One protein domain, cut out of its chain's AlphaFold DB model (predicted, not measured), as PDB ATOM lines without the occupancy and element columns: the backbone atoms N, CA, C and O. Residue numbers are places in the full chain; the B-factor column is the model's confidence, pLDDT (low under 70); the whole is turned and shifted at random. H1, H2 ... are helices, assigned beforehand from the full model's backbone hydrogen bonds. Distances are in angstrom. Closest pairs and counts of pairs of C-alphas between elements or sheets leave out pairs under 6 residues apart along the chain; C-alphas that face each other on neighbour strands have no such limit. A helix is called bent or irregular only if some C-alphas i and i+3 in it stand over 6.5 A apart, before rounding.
ATOM      1  N   LEU A 441     -29.700  -1.704  29.498       88.94
ATOM      2  CA  LEU A 441     -29.073  -3.016  29.707       88.94
ATOM      3  C   LEU A 441     -29.347  -3.619  31.099       88.94
ATOM      4  O   LEU A 441     -28.666  -4.559  31.503       88.94
ATOM      5  N   GLU A 442     -30.330  -3.108  31.847       89.50
ATOM      6  CA  GLU A 442     -30.632  -3.598  33.203       89.50
ATOM      7  C   GLU A 442     -31.079  -5.067  33.248       89.50
ATOM      8  O   GLU A 442     -30.755  -5.773  34.200       89.50
ATOM      9  N   GLU A 443     -31.755  -5.561  32.205       91.38
ATOM     10  CA  GLU A 443     -32.215  -6.955  32.129       91.38
ATOM     11  C   GLU A 443     -31.054  -7.952  32.227       91.38
ATOM     12  O   GLU A 443     -31.199  -9.006  32.837       91.38
ATOM     13  N   TYR A 444     -29.861  -7.590  31.748       88.94
ATOM     14  CA  TYR A 444     -28.667  -8.420  31.901       88.94
ATOM     15  C   TYR A 444     -28.215  -8.569  33.363       88.94
ATOM     16  O   TYR A 444     -27.698  -9.621  33.733       88.94
ATOM     17  N   LEU A 445     -28.437  -7.557  34.214       87.69
ATOM     18  CA  LEU A 445     -28.211  -7.684  35.658       87.69
ATOM     19  C   LEU A 445     -29.295  -8.556  36.304       87.69
ATOM     20  O   LEU A 445     -28.989  -9.380  37.162       87.69
ATOM     21  N   TRP A 446     -30.553  -8.406  35.880       90.44
ATOM     22  CA  TRP A 446     -31.663  -9.199  36.407       90.44
ATOM     23  C   TRP A 446     -31.558 -10.688  36.046       90.44
ATOM     24  O   TRP A 446     -31.772 -11.525  36.922       90.44
ATOM     25  N   GLU A 447     -31.197 -11.037  34.806       90.25
ATOM     26  CA  GLU A 447     -30.960 -12.432  34.401       90.25
ATOM     27  C   GLU A 447     -29.713 -13.027  35.063       90.25
ATOM     28  O   GLU A 447     -29.733 -14.197  35.441       90.25
ATOM     29  N   TRP A 448     -28.662 -12.233  35.303       87.44
ATOM     30  CA  TRP A 448     -27.509 -12.693  36.083       87.44
ATOM     31  C   TRP A 448     -27.900 -13.039  37.527       87.44
ATOM     32  O   TRP A 448     -27.609 -14.138  37.995       87.44
ATOM     33  N   ILE A 449     -28.633 -12.154  38.217       87.56
ATOM     34  CA  ILE A 449     -29.106 -12.418  39.586       87.56
ATOM     35  C   ILE A 449     -30.051 -13.635  39.618       87.56
ATOM     36  O   ILE A 449     -29.980 -14.426  40.554       87.56
ATOM     37  N   LYS A 450     -30.910 -13.818  38.604       88.81
ATOM     38  CA  LYS A 450     -31.759 -15.017  38.472       88.81
ATOM     39  C   LYS A 450     -30.934 -16.296  38.313       88.81
ATOM     40  O   LYS A 450     -31.219 -17.264  39.005       88.81
ATOM     41  N   GLY A 451     -29.931 -16.302  37.431       85.44
ATOM     42  CA  GLY A 451     -29.072 -17.470  37.185       85.44
ATOM     43  C   GLY A 451     -28.221 -17.880  38.392       85.44
ATOM     44  O   GLY A 451     -27.829 -19.036  38.508       85.44
ATOM     45  N   GLU A 452     -27.978 -16.948  39.313       83.00
ATOM     46  CA  GLU A 452     -27.286 -17.186  40.582       83.00
ATOM     47  C   GLU A 452     -28.200 -17.744  41.691       83.00
ATOM     48  O   GLU A 452     -27.699 -18.188  42.726       83.00
ATOM     49  N   ILE A 453     -29.526 -17.751  41.521       82.25
ATOM     50  CA  ILE A 453     -30.479 -18.302  42.499       82.25
ATOM     51  C   ILE A 453     -30.788 -19.769  42.131       82.25
ATOM     52  O   ILE A 453     -31.152 -20.035  40.985       82.25
ATOM     53  N   PRO A 454     -30.665 -20.737  43.064       75.75
ATOM     54  CA  PRO A 454     -30.948 -22.143  42.780       75.75
ATOM     55  C   PRO A 454     -32.431 -22.379  42.469       75.75
ATOM     56  O   PRO A 454     -33.314 -21.626  42.894       75.75
ATOM     57  N   ALA A 455     -32.721 -23.466  41.751       69.12
ATOM     58  CA  ALA A 455     -34.091 -23.822  41.414       69.12
ATOM     59  C   ALA A 455     -34.887 -24.203  42.672       69.12
ATOM     60  O   ALA A 455     -34.365 -24.814  43.603       69.12
ATOM     61  N   ALA A 456     -36.189 -23.900  42.681       60.56
ATOM     62  CA  ALA A 456     -37.053 -24.071  43.856       60.56
ATOM     63  C   ALA A 456     -37.122 -25.510  44.420       60.56
ATOM     64  O   ALA A 456     -37.512 -25.694  45.571       60.56
ATOM     65  N   ALA A 457     -36.738 -26.523  43.634       53.72
ATOM     66  CA  ALA A 457     -36.620 -27.909  44.089       53.72
ATOM     67  C   ALA A 457     -35.410 -28.130  45.022       53.72
ATOM     68  O   ALA A 457     -35.519 -28.839  46.028       53.72
ATOM     69  N   ASP A 458     -34.277 -27.487  44.726       58.50
ATOM     70  CA  ASP A 458     -32.984 -27.761  45.361       58.50
ATOM     71  C   ASP A 458     -32.896 -27.208  46.790       58.50
ATOM     72  O   ASP A 458     -32.176 -27.765  47.622       58.50
ATOM     73  N   LEU A 459     -33.686 -26.175  47.121       58.38
ATOM     74  CA  LEU A 459     -33.753 -25.592  48.472       58.38
ATOM     75  C   LEU A 459     -34.155 -26.605  49.557       58.38
ATOM     76  O   LEU A 459     -33.849 -26.394  50.727       58.38
ATOM     77  N   THR A 460     -34.785 -27.726  49.192       54.03
ATOM     78  CA  THR A 460     -35.070 -28.825  50.134       54.03
ATOM     79  C   THR A 460     -33.808 -29.538  50.644       54.03
ATOM     80  O   THR A 460     -33.862 -30.209  51.674       54.03
ATOM     81  N   SER A 461     -32.669 -29.365  49.962       50.41
ATOM     82  CA  SER A 461     -31.359 -29.923  50.327       50.41
ATOM     83  C   SER A 461     -30.405 -28.918  50.992       50.41
ATOM     84  O   SER A 461     -29.417 -29.326  51.606       50.41
ATOM     85  N   VAL A 462     -30.689 -27.611  50.904       51.44
ATOM     86  CA  VAL A 462     -29.824 -26.545  51.437       51.44
ATOM     87  C   VAL A 462     -29.994 -26.452  52.954       51.44
ATOM     88  O   VAL A 462     -30.875 -25.771  53.476       51.44
ATOM     89  N   SER A 463     -29.126 -27.154  53.680       52.53
ATOM     90  CA  SER A 463     -29.169 -27.262  55.144       52.53
ATOM     91  C   SER A 463     -28.763 -25.992  55.903       52.53
ATOM     92  O   SER A 463     -28.971 -25.931  57.115       52.53
ATOM     93  N   ASP A 464     -28.217 -24.975  55.223       67.75
ATOM     94  CA  ASP A 464     -27.821 -23.706  55.837       67.75
ATOM     95  C   ASP A 464     -28.059 -22.484  54.925       67.75
ATOM     96  O   ASP A 464     -27.314 -22.220  53.978       67.75
ATOM     97  N   PHE A 465     -29.082 -21.698  55.271       73.62
ATOM     98  CA  PHE A 465     -29.383 -20.402  54.653       73.62
ATOM     99  C   PHE A 465     -28.260 -19.374  54.843       73.62
ATOM    100  O   PHE A 465     -28.082 -18.523  53.977       73.62
ATOM    101  N   ASP A 466     -27.506 -19.416  55.948       73.94
ATOM    102  CA  ASP A 466     -26.477 -18.407  56.208       73.94
ATOM    103  C   ASP A 466     -25.309 -18.574  55.222       73.94
ATOM    104  O   ASP A 466     -24.783 -17.578  54.725       73.94
ATOM    105  N   SER A 467     -24.964 -19.814  54.855       74.81
ATOM    106  CA  SER A 467     -24.006 -20.130  53.785       74.81
ATOM    107  C   SER A 467     -24.430 -19.547  52.427       74.81
ATOM    108  O   SER A 467     -23.648 -18.868  51.755       74.81
ATOM    109  N   GLU A 468     -25.696 -19.729  52.041       76.69
ATOM    110  CA  GLU A 468     -26.229 -19.176  50.791       76.69
ATOM    111  C   GLU A 468     -26.349 -17.645  50.827       76.69
ATOM    112  O   GLU A 468     -25.984 -16.967  49.862       76.69
ATOM    113  N   TYR A 469     -26.754 -17.075  51.962       77.19
ATOM    114  CA  TYR A 469     -26.752 -15.632  52.172       77.19
ATOM    115  C   TYR A 469     -25.340 -15.043  52.053       77.19
ATOM    116  O   TYR A 469     -25.185 -13.978  51.461       77.19
ATOM    117  N   GLN A 470     -24.293 -15.730  52.534       76.06
ATOM    118  CA  GLN A 470     -22.905 -15.304  52.304       76.06
ATOM    119  C   GLN A 470     -22.522 -15.346  50.813       76.06
ATOM    120  O   GLN A 470     -21.850 -14.421  50.357       76.06
ATOM    121  N   ARG A 471     -22.969 -16.346  50.037       80.00
ATOM    122  CA  ARG A 471     -22.732 -16.399  48.577       80.00
ATOM    123  C   ARG A 471     -23.425 -15.251  47.838       80.00
ATOM    124  O   ARG A 471     -22.807 -14.616  46.990       80.00
ATOM    125  N   LEU A 472     -24.680 -14.957  48.178       80.88
ATOM    126  CA  LEU A 472     -25.519 -13.965  47.490       80.88
ATOM    127  C   LEU A 472     -25.499 -12.560  48.133       80.88
ATOM    128  O   LEU A 472     -26.216 -11.660  47.691       80.88
ATOM    129  N   CYS A 473     -24.662 -12.314  49.149       78.50
ATOM    130  CA  CYS A 473     -24.646 -11.044  49.895       78.50
ATOM    131  C   CYS A 473     -24.313  -9.802  49.044       78.50
ATOM    132  O   CYS A 473     -24.588  -8.677  49.461       78.50
ATOM    133  N   TRP A 474     -23.710  -9.985  47.866       80.81
ATOM    134  CA  TRP A 474     -23.387  -8.933  46.894       80.81
ATOM    135  C   TRP A 474     -24.604  -8.426  46.110       80.81
ATOM    136  O   TRP A 474     -24.595  -7.290  45.631       80.81
ATOM    137  N   VAL A 475     -25.684  -9.212  46.046       84.81
ATOM    138  CA  VAL A 475     -26.906  -8.828  45.332       84.81
ATOM    139  C   VAL A 475     -27.609  -7.656  46.028       84.81
ATOM    140  O   VAL A 475     -28.091  -6.749  45.354       84.81
ATOM    141  N   SER A 476     -27.624  -7.607  47.369       83.75
ATOM    142  CA  SER A 476     -28.303  -6.520  48.098       83.75
ATOM    143  C   SER A 476     -27.684  -5.135  47.824       83.75
ATOM    144  O   SER A 476     -28.434  -4.216  47.487       83.75
ATOM    145  N   PRO A 477     -26.344  -4.950  47.865       82.38
ATOM    146  CA  PRO A 477     -25.705  -3.728  47.376       82.38
ATOM    147  C   PRO A 477     -25.996  -3.406  45.904       82.38
ATOM    148  O   PRO A 477     -26.266  -2.246  45.600       82.38
ATOM    149  N   LEU A 478     -25.967  -4.392  44.998       85.50
ATOM    150  CA  LEU A 478     -26.198  -4.156  43.565       85.50
ATOM    151  C   LEU A 478     -27.628  -3.669  43.291       85.50
ATOM    152  O   LEU A 478     -27.819  -2.657  42.621       85.50
ATOM    153  N   LEU A 479     -28.629  -4.327  43.881       87.50
ATOM    154  CA  LEU A 479     -30.027  -3.898  43.814       87.50
ATOM    155  C   LEU A 479     -30.235  -2.503  44.416       87.50
ATOM    156  O   LEU A 479     -31.065  -1.745  43.926       87.50
ATOM    157  N   ALA A 480     -29.488  -2.146  45.464       84.25
ATOM    158  CA  ALA A 480     -29.568  -0.820  46.067       84.25
ATOM    159  C   ALA A 480     -29.020   0.263  45.122       84.25
ATOM    160  O   ALA A 480     -29.647   1.310  44.982       84.25
ATOM    161  N   CYS A 481     -27.915  -0.024  44.425       86.38
ATOM    162  CA  CYS A 481     -27.359   0.839  43.378       86.38
ATOM    163  C   CYS A 481     -28.326   0.991  42.192       86.38
ATOM    164  O   CYS A 481     -28.474   2.085  41.659       86.38
ATOM    165  N   LEU A 482     -29.017  -0.086  41.803       88.25
ATOM    166  CA  LEU A 482     -30.009  -0.062  40.727       88.25
ATOM    167  C   LEU A 482     -31.243   0.774  41.107       88.25
ATOM    168  O   LEU A 482     -31.679   1.616  40.329       88.25
ATOM    169  N   VAL A 483     -31.764   0.608  42.328       87.38
ATOM    170  CA  VAL A 483     -32.875   1.406  42.888       87.38
ATOM    171  C   VAL A 483     -32.517   2.894  42.997       87.38
ATOM    172  O   VAL A 483     -33.337   3.740  42.645       87.38
ATOM    173  N   GLU A 484     -31.296   3.223  43.430       84.31
ATOM    174  CA  GLU A 484     -30.771   4.597  43.439       84.31
ATOM    175  C   GLU A 484     -30.671   5.160  42.009       84.31
ATOM    176  O   GLU A 484     -31.157   6.257  41.740       84.31
ATOM    177  N   ALA A 485     -30.159   4.370  41.061       85.69
ATOM    178  CA  ALA A 485     -30.018   4.763  39.663       85.69
ATOM    179  C   ALA A 485     -31.367   4.925  38.917       85.69
ATOM    180  O   ALA A 485     -31.473   5.784  38.042       85.69
ATOM    181  N   HIS A 486     -32.417   4.169  39.268       88.00
ATOM    182  CA  HIS A 486     -33.776   4.394  38.744       88.00
ATOM    183  C   HIS A 486     -34.370   5.729  39.214       88.00
ATOM    184  O   HIS A 486     -35.112   6.355  38.459       88.00
ATOM    185  N   TYR A 487     -34.057   6.165  40.439       85.31
ATOM    186  CA  TYR A 487     -34.470   7.472  40.952       85.31
ATOM    187  C   TYR A 487     -33.646   8.611  40.326       85.31
ATOM    188  O   TYR A 487     -34.218   9.608  39.893       85.31
ATOM    189  N   ASP A 488     -32.327   8.431  40.175       83.44
ATOM    190  CA  ASP A 488     -31.435   9.356  39.450       83.44
ATOM    191  C   ASP A 488     -31.894   9.619  38.000       83.44
ATOM    192  O   ASP A 488     -31.559  10.666  37.449       83.44
ATOM    193  N   TRP A 489     -32.630   8.687  37.377       83.50
ATOM    194  CA  TRP A 489     -33.178   8.804  36.017       83.50
ATOM    195  C   TRP A 489     -34.669   9.206  35.943       83.50
ATOM    196  O   TRP A 489     -35.217   9.265  34.841       83.50
ATOM    197  N   ALA A 490     -35.337   9.498  37.065       81.50
ATOM    198  CA  ALA A 490     -36.760   9.860  37.086       81.50
ATOM    199  C   ALA A 490     -36.994  11.347  36.745       81.50
ATOM    200  O   ALA A 490     -36.601  12.235  37.500       81.50
ATOM    201  N   GLU A 491     -37.674  11.627  35.628       69.25
ATOM    202  CA  GLU A 491     -37.882  13.002  35.131       69.25
ATOM    203  C   GLU A 491     -38.821  13.828  36.033       69.25
ATOM    204  O   GLU A 491     -38.492  14.960  36.381       69.25
ATOM    205  N   ASP A 492     -39.924  13.235  36.507       68.75
ATOM    206  CA  ASP A 492     -40.883  13.865  37.434       68.75
ATOM    207  C   ASP A 492     -40.443  13.832  38.916       68.75
ATOM    208  O   ASP A 492     -41.246  14.102  39.810       68.75
ATOM    209  N   ALA A 493     -39.203  13.408  39.203       69.44
ATOM    210  CA  ALA A 493     -38.719  13.033  40.541       69.44
ATOM    211  C   ALA A 493     -39.569  11.956  41.267       69.44
ATOM    212  O   ALA A 493     -39.458  11.789  42.485       69.44
ATOM    213  N   SER A 494     -40.401  11.209  40.530       81.56
ATOM    214  CA  SER A 494     -41.234  10.128  41.069       81.56
ATOM    215  C   SER A 494     -40.404   8.944  41.577       81.56
ATOM    216  O   SER A 494     -39.419   8.529  40.960       81.56
ATOM    217  N   LEU A 495     -40.854   8.331  42.675       83.75
ATOM    218  CA  LEU A 495     -40.292   7.083  43.199       83.75
ATOM    219  C   LEU A 495     -40.777   5.818  42.465       83.75
ATOM    220  O   LEU A 495     -40.244   4.739  42.727       83.75
ATOM    221  N   ASP A 496     -41.734   5.908  41.536       87.75
ATOM    222  CA  ASP A 496     -42.407   4.737  40.947       87.75
ATOM    223  C   ASP A 496     -41.450   3.749  40.263       87.75
ATOM    224  O   ASP A 496     -41.633   2.537  40.375       87.75
ATOM    225  N   ALA A 497     -40.418   4.235  39.566       87.00
ATOM    226  CA  ALA A 497     -39.422   3.375  38.919       87.00
ATOM    227  C   ALA A 497     -38.582   2.603  39.954       87.00
ATOM    228  O   ALA A 497     -38.429   1.384  39.862       87.00
ATOM    229  N   ALA A 498     -38.111   3.301  40.989       88.00
ATOM    230  CA  ALA A 498     -37.335   2.727  42.086       88.00
ATOM    231  C   ALA A 498     -38.162   1.726  42.921       88.00
ATOM    232  O   ALA A 498     -37.665   0.660  43.297       88.00
ATOM    233  N   MET A 499     -39.447   2.015  43.153       89.00
ATOM    234  CA  MET A 499     -40.377   1.110  43.841       89.00
ATOM    235  C   MET A 499     -40.710  -0.134  43.002       89.00
ATOM    236  O   MET A 499     -40.770  -1.232  43.552       89.00
ATOM    237  N   LYS A 500     -40.869  -0.006  41.674       91.56
ATOM    238  CA  LYS A 500     -41.065  -1.155  40.765       91.56
ATOM    239  C   LYS A 500     -39.857  -2.094  40.769       91.56
ATOM    240  O   LYS A 500     -40.037  -3.305  40.889       91.56
ATOM    241  N   ALA A 501     -38.638  -1.553  40.726       89.81
ATOM    242  CA  ALA A 501     -37.408  -2.340  40.847       89.81
ATOM    243  C   ALA A 501     -37.314  -3.070  42.202       89.81
ATOM    244  O   ALA A 501     -36.986  -4.257  42.259       89.81
ATOM    245  N   PHE A 502     -37.687  -2.405  43.300       91.56
ATOM    246  CA  PHE A 502     -37.774  -3.034  44.619       91.56
ATOM    247  C   PHE A 502     -38.844  -4.139  44.691       91.56
ATOM    248  O   PHE A 502     -38.572  -5.214  45.228       91.56
ATOM    249  N   GLY A 503     -40.029  -3.927  44.110       91.19
ATOM    250  CA  GLY A 503     -41.084  -4.942  44.012       91.19
ATOM    251  C   GLY A 503     -40.640  -6.177  43.220       91.19
ATOM    252  O   GLY A 503     -40.792  -7.303  43.696       91.19
ATOM    253  N   ARG A 504     -39.984  -5.970  42.069       91.69
ATOM    254  CA  ARG A 504     -39.357  -7.033  41.261       91.69
ATOM    255  C   ARG A 504     -38.344  -7.844  42.076       91.69
ATOM    256  O   ARG A 504     -38.357  -9.072  42.022       91.69
ATOM    257  N   ALA A 505     -37.513  -7.177  42.876       90.38
ATOM    258  CA  ALA A 505     -36.569  -7.849  43.764       90.38
ATOM    259  C   ALA A 505     -37.253  -8.628  44.907       90.38
ATOM    260  O   ALA A 505     -36.794  -9.718  45.252       90.38
ATOM    261  N   ARG A 506     -38.356  -8.122  45.483       89.56
ATOM    262  CA  ARG A 506     -39.124  -8.852  46.511       89.56
ATOM    263  C   ARG A 506     -39.713 -10.153  45.971       89.56
ATOM    264  O   ARG A 506     -39.586 -11.177  46.637       89.56
ATOM    265  N   GLU A 507     -40.315 -10.128  44.783       90.19
ATOM    266  CA  GLU A 507     -40.865 -11.338  44.157       90.19
ATOM    267  C   GLU A 507     -39.768 -12.347  43.784       90.19
ATOM    268  O   GLU A 507     -39.958 -13.544  43.985       90.19
ATOM    269  N   LEU A 508     -38.591 -11.886  43.346       88.31
ATOM    270  CA  LEU A 508     -37.450 -12.760  43.049       88.31
ATOM    271  C   LEU A 508     -36.955 -13.533  44.289       88.31
ATOM    272  O   LEU A 508     -36.739 -14.741  44.224       88.31
ATOM    273  N   PHE A 509     -36.824 -12.862  45.438       87.44
ATOM    274  CA  PHE A 509     -36.349 -13.486  46.684       87.44
ATOM    275  C   PHE A 509     -37.449 -14.167  47.520       87.44
ATOM    276  O   PHE A 509     -37.160 -14.768  48.557       87.44
ATOM    277  N   LYS A 510     -38.701 -14.152  47.052       86.19
ATOM    278  CA  LYS A 510     -39.871 -14.786  47.691       86.19
ATOM    279  C   LYS A 510     -39.736 -16.304  47.860       86.19
ATOM    280  O   LYS A 510     -40.345 -16.871  48.765       86.19
ATOM    281  N   ILE A 511     -38.893 -16.939  47.039       83.19
ATOM    282  CA  ILE A 511     -38.535 -18.368  47.101       83.19
ATOM    283  C   ILE A 511     -37.999 -18.755  48.497       83.19
ATOM    284  O   ILE A 511     -38.306 -19.830  48.999       83.19
ATOM    285  N   TYR A 512     -37.287 -17.846  49.175       78.19
ATOM    286  CA  TYR A 512     -36.730 -18.055  50.521       78.19
ATOM    287  C   TYR A 512     -37.720 -17.757  51.672       78.19
ATOM    288  O   TYR A 512     -37.320 -17.657  52.838       78.19
ATOM    289  N   GLY A 513     -39.009 -17.552  51.373       81.06
ATOM    290  CA  GLY A 513     -40.036 -17.209  52.361       81.06
ATOM    291  C   GLY A 513     -39.715 -15.923  53.136       81.06
ATOM    292  O   GLY A 513     -39.159 -14.973  52.587       81.06
ATOM    293  N   GLU A 514     -40.025 -15.884  54.441       74.56
ATOM    294  CA  GLU A 514     -39.770 -14.691  55.271       74.56
ATOM    295  C   GLU A 514     -38.285 -14.284  55.325       74.56
ATOM    296  O   GLU A 514     -38.002 -13.101  55.535       74.56
ATOM    297  N   ARG A 515     -37.340 -15.217  55.103       76.31
ATOM    298  CA  ARG A 515     -35.891 -14.936  55.118       76.31
ATOM    299  C   ARG A 515     -35.397 -14.207  53.866       76.31
ATOM    300  O   ARG A 515     -34.414 -13.474  53.954       76.31
ATOM    301  N   GLY A 516     -36.102 -14.317  52.736       79.44
ATOM    302  CA  GLY A 516     -35.767 -13.591  51.499       79.44
ATOM    303  C   GLY A 516     -35.732 -12.068  51.672       79.44
ATOM    304  O   GLY A 516     -35.002 -11.365  50.975       79.44
ATOM    305  N   ASN A 517     -36.449 -11.558  52.678       82.44
ATOM    306  CA  ASN A 517     -36.470 -10.146  53.049       82.44
ATOM    307  C   ASN A 517     -35.092  -9.576  53.465       82.44
ATOM    308  O   ASN A 517     -34.902  -8.361  53.386       82.44
ATOM    309  N   GLU A 518     -34.110 -10.402  53.850       79.56
ATOM    310  CA  GLU A 518     -32.739  -9.939  54.135       79.56
ATOM    311  C   GLU A 518     -31.962  -9.531  52.865       79.56
ATOM    312  O   GLU A 518     -31.080  -8.674  52.946       79.56
ATOM    313  N   PHE A 519     -32.303 -10.065  51.682       82.62
ATOM    314  CA  PHE A 519     -31.649  -9.696  50.414       82.62
ATOM    315  C   PHE A 519     -32.109  -8.338  49.864       82.62
ATOM    316  O   PHE A 519     -31.349  -7.654  49.181       82.62
ATOM    317  N   VAL A 520     -33.314  -7.882  50.206       85.81
ATOM    318  CA  VAL A 520     -33.864  -6.577  49.773       85.81
ATOM    319  C   VAL A 520     -33.723  -5.469  50.834       85.81
ATOM    320  O   VAL A 520     -34.219  -4.355  50.667       85.81
ATOM    321  N   LYS A 521     -32.985  -5.751  51.913       82.94
ATOM    322  CA  LYS A 521     -32.801  -4.886  53.089       82.94
ATOM    323  C   LYS A 521     -32.046  -3.586  52.805       82.94
ATOM    324  O   LYS A 521     -32.455  -2.530  53.286       82.94
ATOM    325  N   ILE A 522     -30.981  -3.631  51.998       80.44
ATOM    326  CA  ILE A 522     -30.242  -2.424  51.590       80.44
ATOM    327  C   ILE A 522     -31.056  -1.579  50.582       80.44
ATOM    328  O   ILE A 522     -31.193  -0.380  50.830       80.44
ATOM    329  N   PRO A 523     -31.689  -2.155  49.532       83.19
ATOM    330  CA  PRO A 523     -32.639  -1.435  48.672       83.19
ATOM    331  C   PRO A 523     -33.752  -0.713  49.444       83.19
ATOM    332  O   PRO A 523     -34.007   0.469  49.216       83.19
ATOM    333  N   SER A 524     -34.368  -1.390  50.419       84.62
ATOM    334  CA  SER A 524     -35.422  -0.809  51.259       84.62
ATOM    335  C   SER A 524     -34.935   0.399  52.074       84.62
ATOM    336  O   SER A 524     -35.646   1.393  52.223       84.62
ATOM    337  N   TRP A 525     -33.688   0.355  52.554       80.38
ATOM    338  CA  TRP A 525     -33.058   1.460  53.281       80.38
ATOM    339  C   TRP A 525     -32.674   2.647  52.381       80.38
ATOM    340  O   TRP A 525     -32.715   3.787  52.846       80.38
ATOM    341  N   ILE A 526     -32.357   2.413  51.100       76.50
ATOM    342  CA  ILE A 526     -32.225   3.487  50.103       76.50
ATOM    343  C   ILE A 526     -33.583   4.153  49.862       76.50
ATOM    344  O   ILE A 526     -33.685   5.365  50.033       76.50
ATOM    345  N   LEU A 527     -34.647   3.387  49.591       82.25
ATOM    346  CA  LEU A 527     -36.001   3.943  49.433       82.25
ATOM    347  C   LEU A 527     -36.428   4.770  50.655       82.25
ATOM    348  O   LEU A 527     -36.867   5.907  50.507       82.25
ATOM    349  N   PHE A 528     -36.200   4.260  51.868       79.81
ATOM    350  CA  PHE A 528     -36.458   4.978  53.120       79.81
ATOM    351  C   PHE A 528     -35.709   6.326  53.243       79.81
ATOM    352  O   PHE A 528     -36.199   7.236  53.906       79.81
ATOM    353  N   ARG A 529     -34.534   6.477  52.615       75.94
ATOM    354  CA  ARG A 529     -33.770   7.743  52.560       75.94
ATOM    355  C   ARG A 529     -34.225   8.685  51.440       75.94
ATOM    356  O   ARG A 529     -33.999   9.893  51.542       75.94
ATOM    357  N   LEU A 530     -34.790   8.130  50.369       73.75
ATOM    358  CA  LEU A 530     -35.303   8.888  49.230       73.75
ATOM    359  C   LEU A 530     -36.696   9.462  49.512       73.75
ATOM    360  O   LEU A 530     -36.949  10.589  49.108       73.75
ATOM    361  N   VAL A 531     -37.557   8.750  50.251       73.88
ATOM    362  CA  VAL A 531     -38.890   9.227  50.677       73.88
ATOM    363  C   VAL A 531     -38.796  10.585  51.391       73.88
ATOM    364  O   VAL A 531     -38.155  10.719  52.436       73.88
ATOM    365  N   ARG A 532     -39.464  11.593  50.817       66.50
ATOM    366  CA  ARG A 532     -39.543  12.991  51.279       66.50
ATOM    367  C   ARG A 532     -40.930  13.569  50.989       66.50
ATOM    368  O   ARG A 532     -41.713  12.955  50.271       66.50
ATOM    369  N   ALA A 533     -41.214  14.749  51.542       52.91
ATOM    370  CA  ALA A 533     -42.513  15.413  51.447       52.91
ATOM    371  C   ALA A 533     -42.958  15.711  49.998       52.91
ATOM    372  O   ALA A 533     -44.105  15.433  49.648       52.91
ATOM    373  N   ASP A 534     -42.040  16.190  49.153       56.41
ATOM    374  CA  ASP A 534     -42.331  16.671  47.792       56.41
ATOM    375  C   ASP A 534     -42.607  15.576  46.746       56.41
ATOM    376  O   ASP A 534     -43.012  15.883  45.624       56.41
ATOM    377  N   ILE A 535     -42.337  14.307  47.064       64.12
ATOM    378  CA  ILE A 535     -42.191  13.250  46.053       64.12
ATOM    379  C   ILE A 535     -43.528  12.595  45.687       64.12
ATOM    380  O   ILE A 535     -44.334  12.220  46.544       64.12
ATOM    381  N   THR A 536     -43.726  12.396  44.386       71.19
ATOM    382  CA  THR A 536     -44.811  11.600  43.807       71.19
ATOM    383  C   THR A 536     -44.487  10.102  43.852       71.19
ATOM    384  O   THR A 536     -43.356   9.668  43.631       71.19
ATOM    385  N   CYS A 537     -45.492   9.295  44.185       79.06
ATOM    386  CA  CYS A 537     -45.431   7.836  44.180       79.06
ATOM    387  C   CYS A 537     -46.864   7.295  44.149       79.06
ATOM    388  O   CYS A 537     -47.732   7.823  44.855       79.06
ATOM    389  N   ASP A 538     -47.110   6.234  43.385       84.44
ATOM    390  CA  ASP A 538     -48.354   5.477  43.463       84.44
ATOM    391  C   ASP A 538     -48.522   4.821  44.847       84.44
ATOM    392  O   ASP A 538     -47.558   4.383  45.483       84.44
ATOM    393  N   ALA A 539     -49.772   4.737  45.304       83.56
ATOM    394  CA  ALA A 539     -50.118   4.156  46.591       83.56
ATOM    395  C   ALA A 539     -49.830   2.650  46.638       83.56
ATOM    396  O   ALA A 539     -49.218   2.197  47.600       83.56
ATOM    397  N   SER A 540     -50.166   1.888  45.588       86.75
ATOM    398  CA  SER A 540     -49.989   0.428  45.604       86.75
ATOM    399  C   SER A 540     -48.511   0.020  45.659       86.75
ATOM    400  O   SER A 540     -48.142  -0.954  46.319       86.75
ATOM    401  N   LEU A 541     -47.634   0.807  45.031       86.19
ATOM    402  CA  LEU A 541     -46.183   0.642  45.124       86.19
ATOM    403  C   LEU A 541     -45.643   1.006  46.517       86.19
ATOM    404  O   LEU A 541     -44.709   0.365  47.002       86.19
ATOM    405  N   TYR A 542     -46.252   1.990  47.180       87.19
ATOM    406  CA  TYR A 542     -45.879   2.416  48.528       87.19
ATOM    407  C   TYR A 542     -46.342   1.425  49.612       87.19
ATOM    408  O   TYR A 542     -45.571   1.101  50.521       87.19
ATOM    409  N   ASP A 543     -47.551   0.870  49.484       87.25
ATOM    410  CA  ASP A 543     -48.071  -0.203  50.343       87.25
ATOM    411  C   ASP A 543     -47.134  -1.422  50.332       87.25
ATOM    412  O   ASP A 543     -46.779  -1.956  51.384       87.25
ATOM    413  N   ASN A 544     -46.603  -1.789  49.159       87.50
ATOM    414  CA  ASN A 544     -45.598  -2.848  49.023       87.50
ATOM    415  C   ASN A 544     -44.288  -2.582  49.803       87.50
ATOM    416  O   ASN A 544     -43.603  -3.537  50.188       87.50
ATOM    417  N   LEU A 545     -43.921  -1.319  50.063       87.25
ATOM    418  CA  LEU A 545     -42.782  -0.960  50.919       87.25
ATOM    419  C   LEU A 545     -43.151  -0.973  52.413       87.25
ATOM    420  O   LEU A 545     -42.322  -1.358  53.246       87.25
ATOM    421  N   ILE A 546     -44.384  -0.597  52.760       86.81
ATOM    422  CA  ILE A 546     -44.928  -0.690  54.124       86.81
ATOM    423  C   ILE A 546     -45.029  -2.161  54.563       86.81
ATOM    424  O   ILE A 546     -44.531  -2.517  55.635       86.81
ATOM    425  N   ASP A 547     -45.563  -3.040  53.712       87.62
ATOM    426  CA  ASP A 547     -45.698  -4.478  53.977       87.62
ATOM    427  C   ASP A 547     -44.352  -5.168  54.223       87.62
ATOM    428  O   ASP A 547     -44.230  -6.014  55.112       87.62
ATOM    429  N   TYR A 548     -43.308  -4.776  53.486       86.38
ATOM    430  CA  TYR A 548     -41.946  -5.240  53.751       86.38
ATOM    431  C   TYR A 548     -41.505  -4.911  55.189       86.38
ATOM    432  O   TYR A 548     -41.059  -5.788  55.935       86.38
ATOM    433  N   HIS A 549     -41.690  -3.660  55.617       82.06
ATOM    434  CA  HIS A 549     -41.335  -3.221  56.968       82.06
ATOM    435  C   HIS A 549     -42.209  -3.878  58.052       82.06
ATOM    436  O   HIS A 549     -41.727  -4.128  59.161       82.06
ATOM    437  N   HIS A 550     -43.463  -4.229  57.740       82.19
ATOM    438  CA  HIS A 550     -44.316  -5.037  58.615       82.19
ATOM    439  C   HIS A 550     -43.840  -6.489  58.755       82.19
ATOM    440  O   HIS A 550     -43.943  -7.035  59.855       82.19
ATOM    441  N   GLN A 551     -43.302  -7.112  57.702       78.19
ATOM    442  CA  GLN A 551     -42.752  -8.476  57.758       78.19
ATOM    443  C   GLN A 551     -41.432  -8.524  58.550       78.19
ATOM    444  O   GLN A 551     -41.259  -9.380  59.423       78.19
ATOM    445  N   MET A 552     -40.550  -7.536  58.355       70.19
ATOM    446  CA  MET A 552     -39.264  -7.411  59.068       70.19
ATOM    447  C   MET A 552     -39.387  -7.346  60.604       70.19
ATOM    448  O   MET A 552     -38.440  -7.683  61.318       70.19
ATOM    449  N   LYS A 553     -40.577  -7.010  61.126       62.78
ATOM    450  CA  LYS A 553     -40.958  -7.037  62.551       62.78
ATOM    451  C   LYS A 553     -40.551  -8.306  63.308       62.78
ATOM    452  O   LYS A 553     -40.330  -8.223  64.517       62.78
ATOM    453  N   LYS A 554     -40.514  -9.461  62.631       53.38
ATOM    454  CA  LYS A 554     -40.199 -10.771  63.230       53.38
ATOM    455  C   LYS A 554     -38.702 -11.102  63.279       53.38
ATOM    456  O   LYS A 554     -38.315 -11.935  64.088       53.38
ATOM    457  N   SER A 555     -37.889 -10.503  62.406       50.19
ATOM    458  CA  SER A 555     -36.517 -10.965  62.137       50.19
ATOM    459  C   SER A 555     -35.442 -10.194  62.914       50.19
ATOM    460  O   SER A 555     -34.480 -10.785  63.402       50.19
ATOM    461  N   ASP A 556     -35.590  -8.873  63.069       53.53
ATOM    462  CA  ASP A 556     -34.480  -8.035  63.541       53.53
ATOM    463  C   ASP A 556     -34.308  -7.975  65.074       53.53
ATOM    464  O   ASP A 556     -35.162  -7.491  65.824       53.53
TER     465      ASP A 556
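Overview. This is residues 441 to 556 of the 667 residues of an uncharacterized protein of Pseudocercospora eumusae (UniProt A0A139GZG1). Three helices, H3, H4 and H5, pack side by side as an up-and-down bundle, with H6 along another side of H4 and H1 loosely beside H3 and H4. H4 turns back sharply near its end, while H2 and the long link of residues 452 to 464 lie toward one end of the domain's longest axis. The printed part has 116 residues with six named helices, H1 to H6 in order, and no named strand; the class is all helix. It is compact, with a radius of gyration of the C-alphas of 14.6 A, and spans 48 by 35 by 20 A.

Arrangement. H4, residues 496 to 518, is the hub, touching three helices. It has a kink of 137 degrees near residue 512 and is irregular, with C-alphas 511 and 514 9.0 A apart; its line is a rough one. With residues 497 to 505 alone it touches H3, residues 475 to 488, opposite ways at a shallow tilt of 15 degrees; their closest C-alphas, of Val 483 and Ala 498, are 4.7 A apart. With residues 498 to 502 alone it touches H5, residues 521 to 530, closest at the C-alphas of Phe 502 and Pro 523, 6.7 A. H3 with H4 and H4 with H5 are helical hairpins. H3 and H5 touch, running the same way at 21 degrees, a shallow tilt, with the C-alphas of Ala 480 and Pro 523 closest at 4.1 A. H6, residues 539 to 552, touches H4, closest at the C-alphas of Met 499 and Leu 541, 6.0 A, and is apart from H3. H1, residues 442 to 451, is close to H3 but not clearly touching, with the C-alphas of Ile 449 and Val 475 closest at 7.1 A. H2, residues 465 to 472, is near H4 and meets H3 only through their link. Every O i to N i+4 pair is within hydrogen-bond range in H1, H2, H3 and H5, against 11 of 19 in H4 and 8 of 10 in H6.

Along the chain. From first to last C-alpha H4 measures 22.0 A, H6 20.2 A, H3 19.6 A, H1 and H5 14.5 A each, and H2 10.4 A. C-alpha 442 begins H1 at (-30.632, -3.598, 33.203), C-alpha 496 begins H4 at (-42.407, 4.737, 40.947), and C-alpha 552 ends H6 at (-39.264, -7.411, 59.068).

Size, cuts and confidence. The two C-alphas farthest apart, of Ser 461 and Asp 534, are 47.9 A apart. The printed part has no cut. The link from H1 to H2 is long, with 13 residues. Mean pLDDT of the printed part is 79.2; residues 455 to 464, 491 to 493, 532 to 535 and 553 to 556 are under 70.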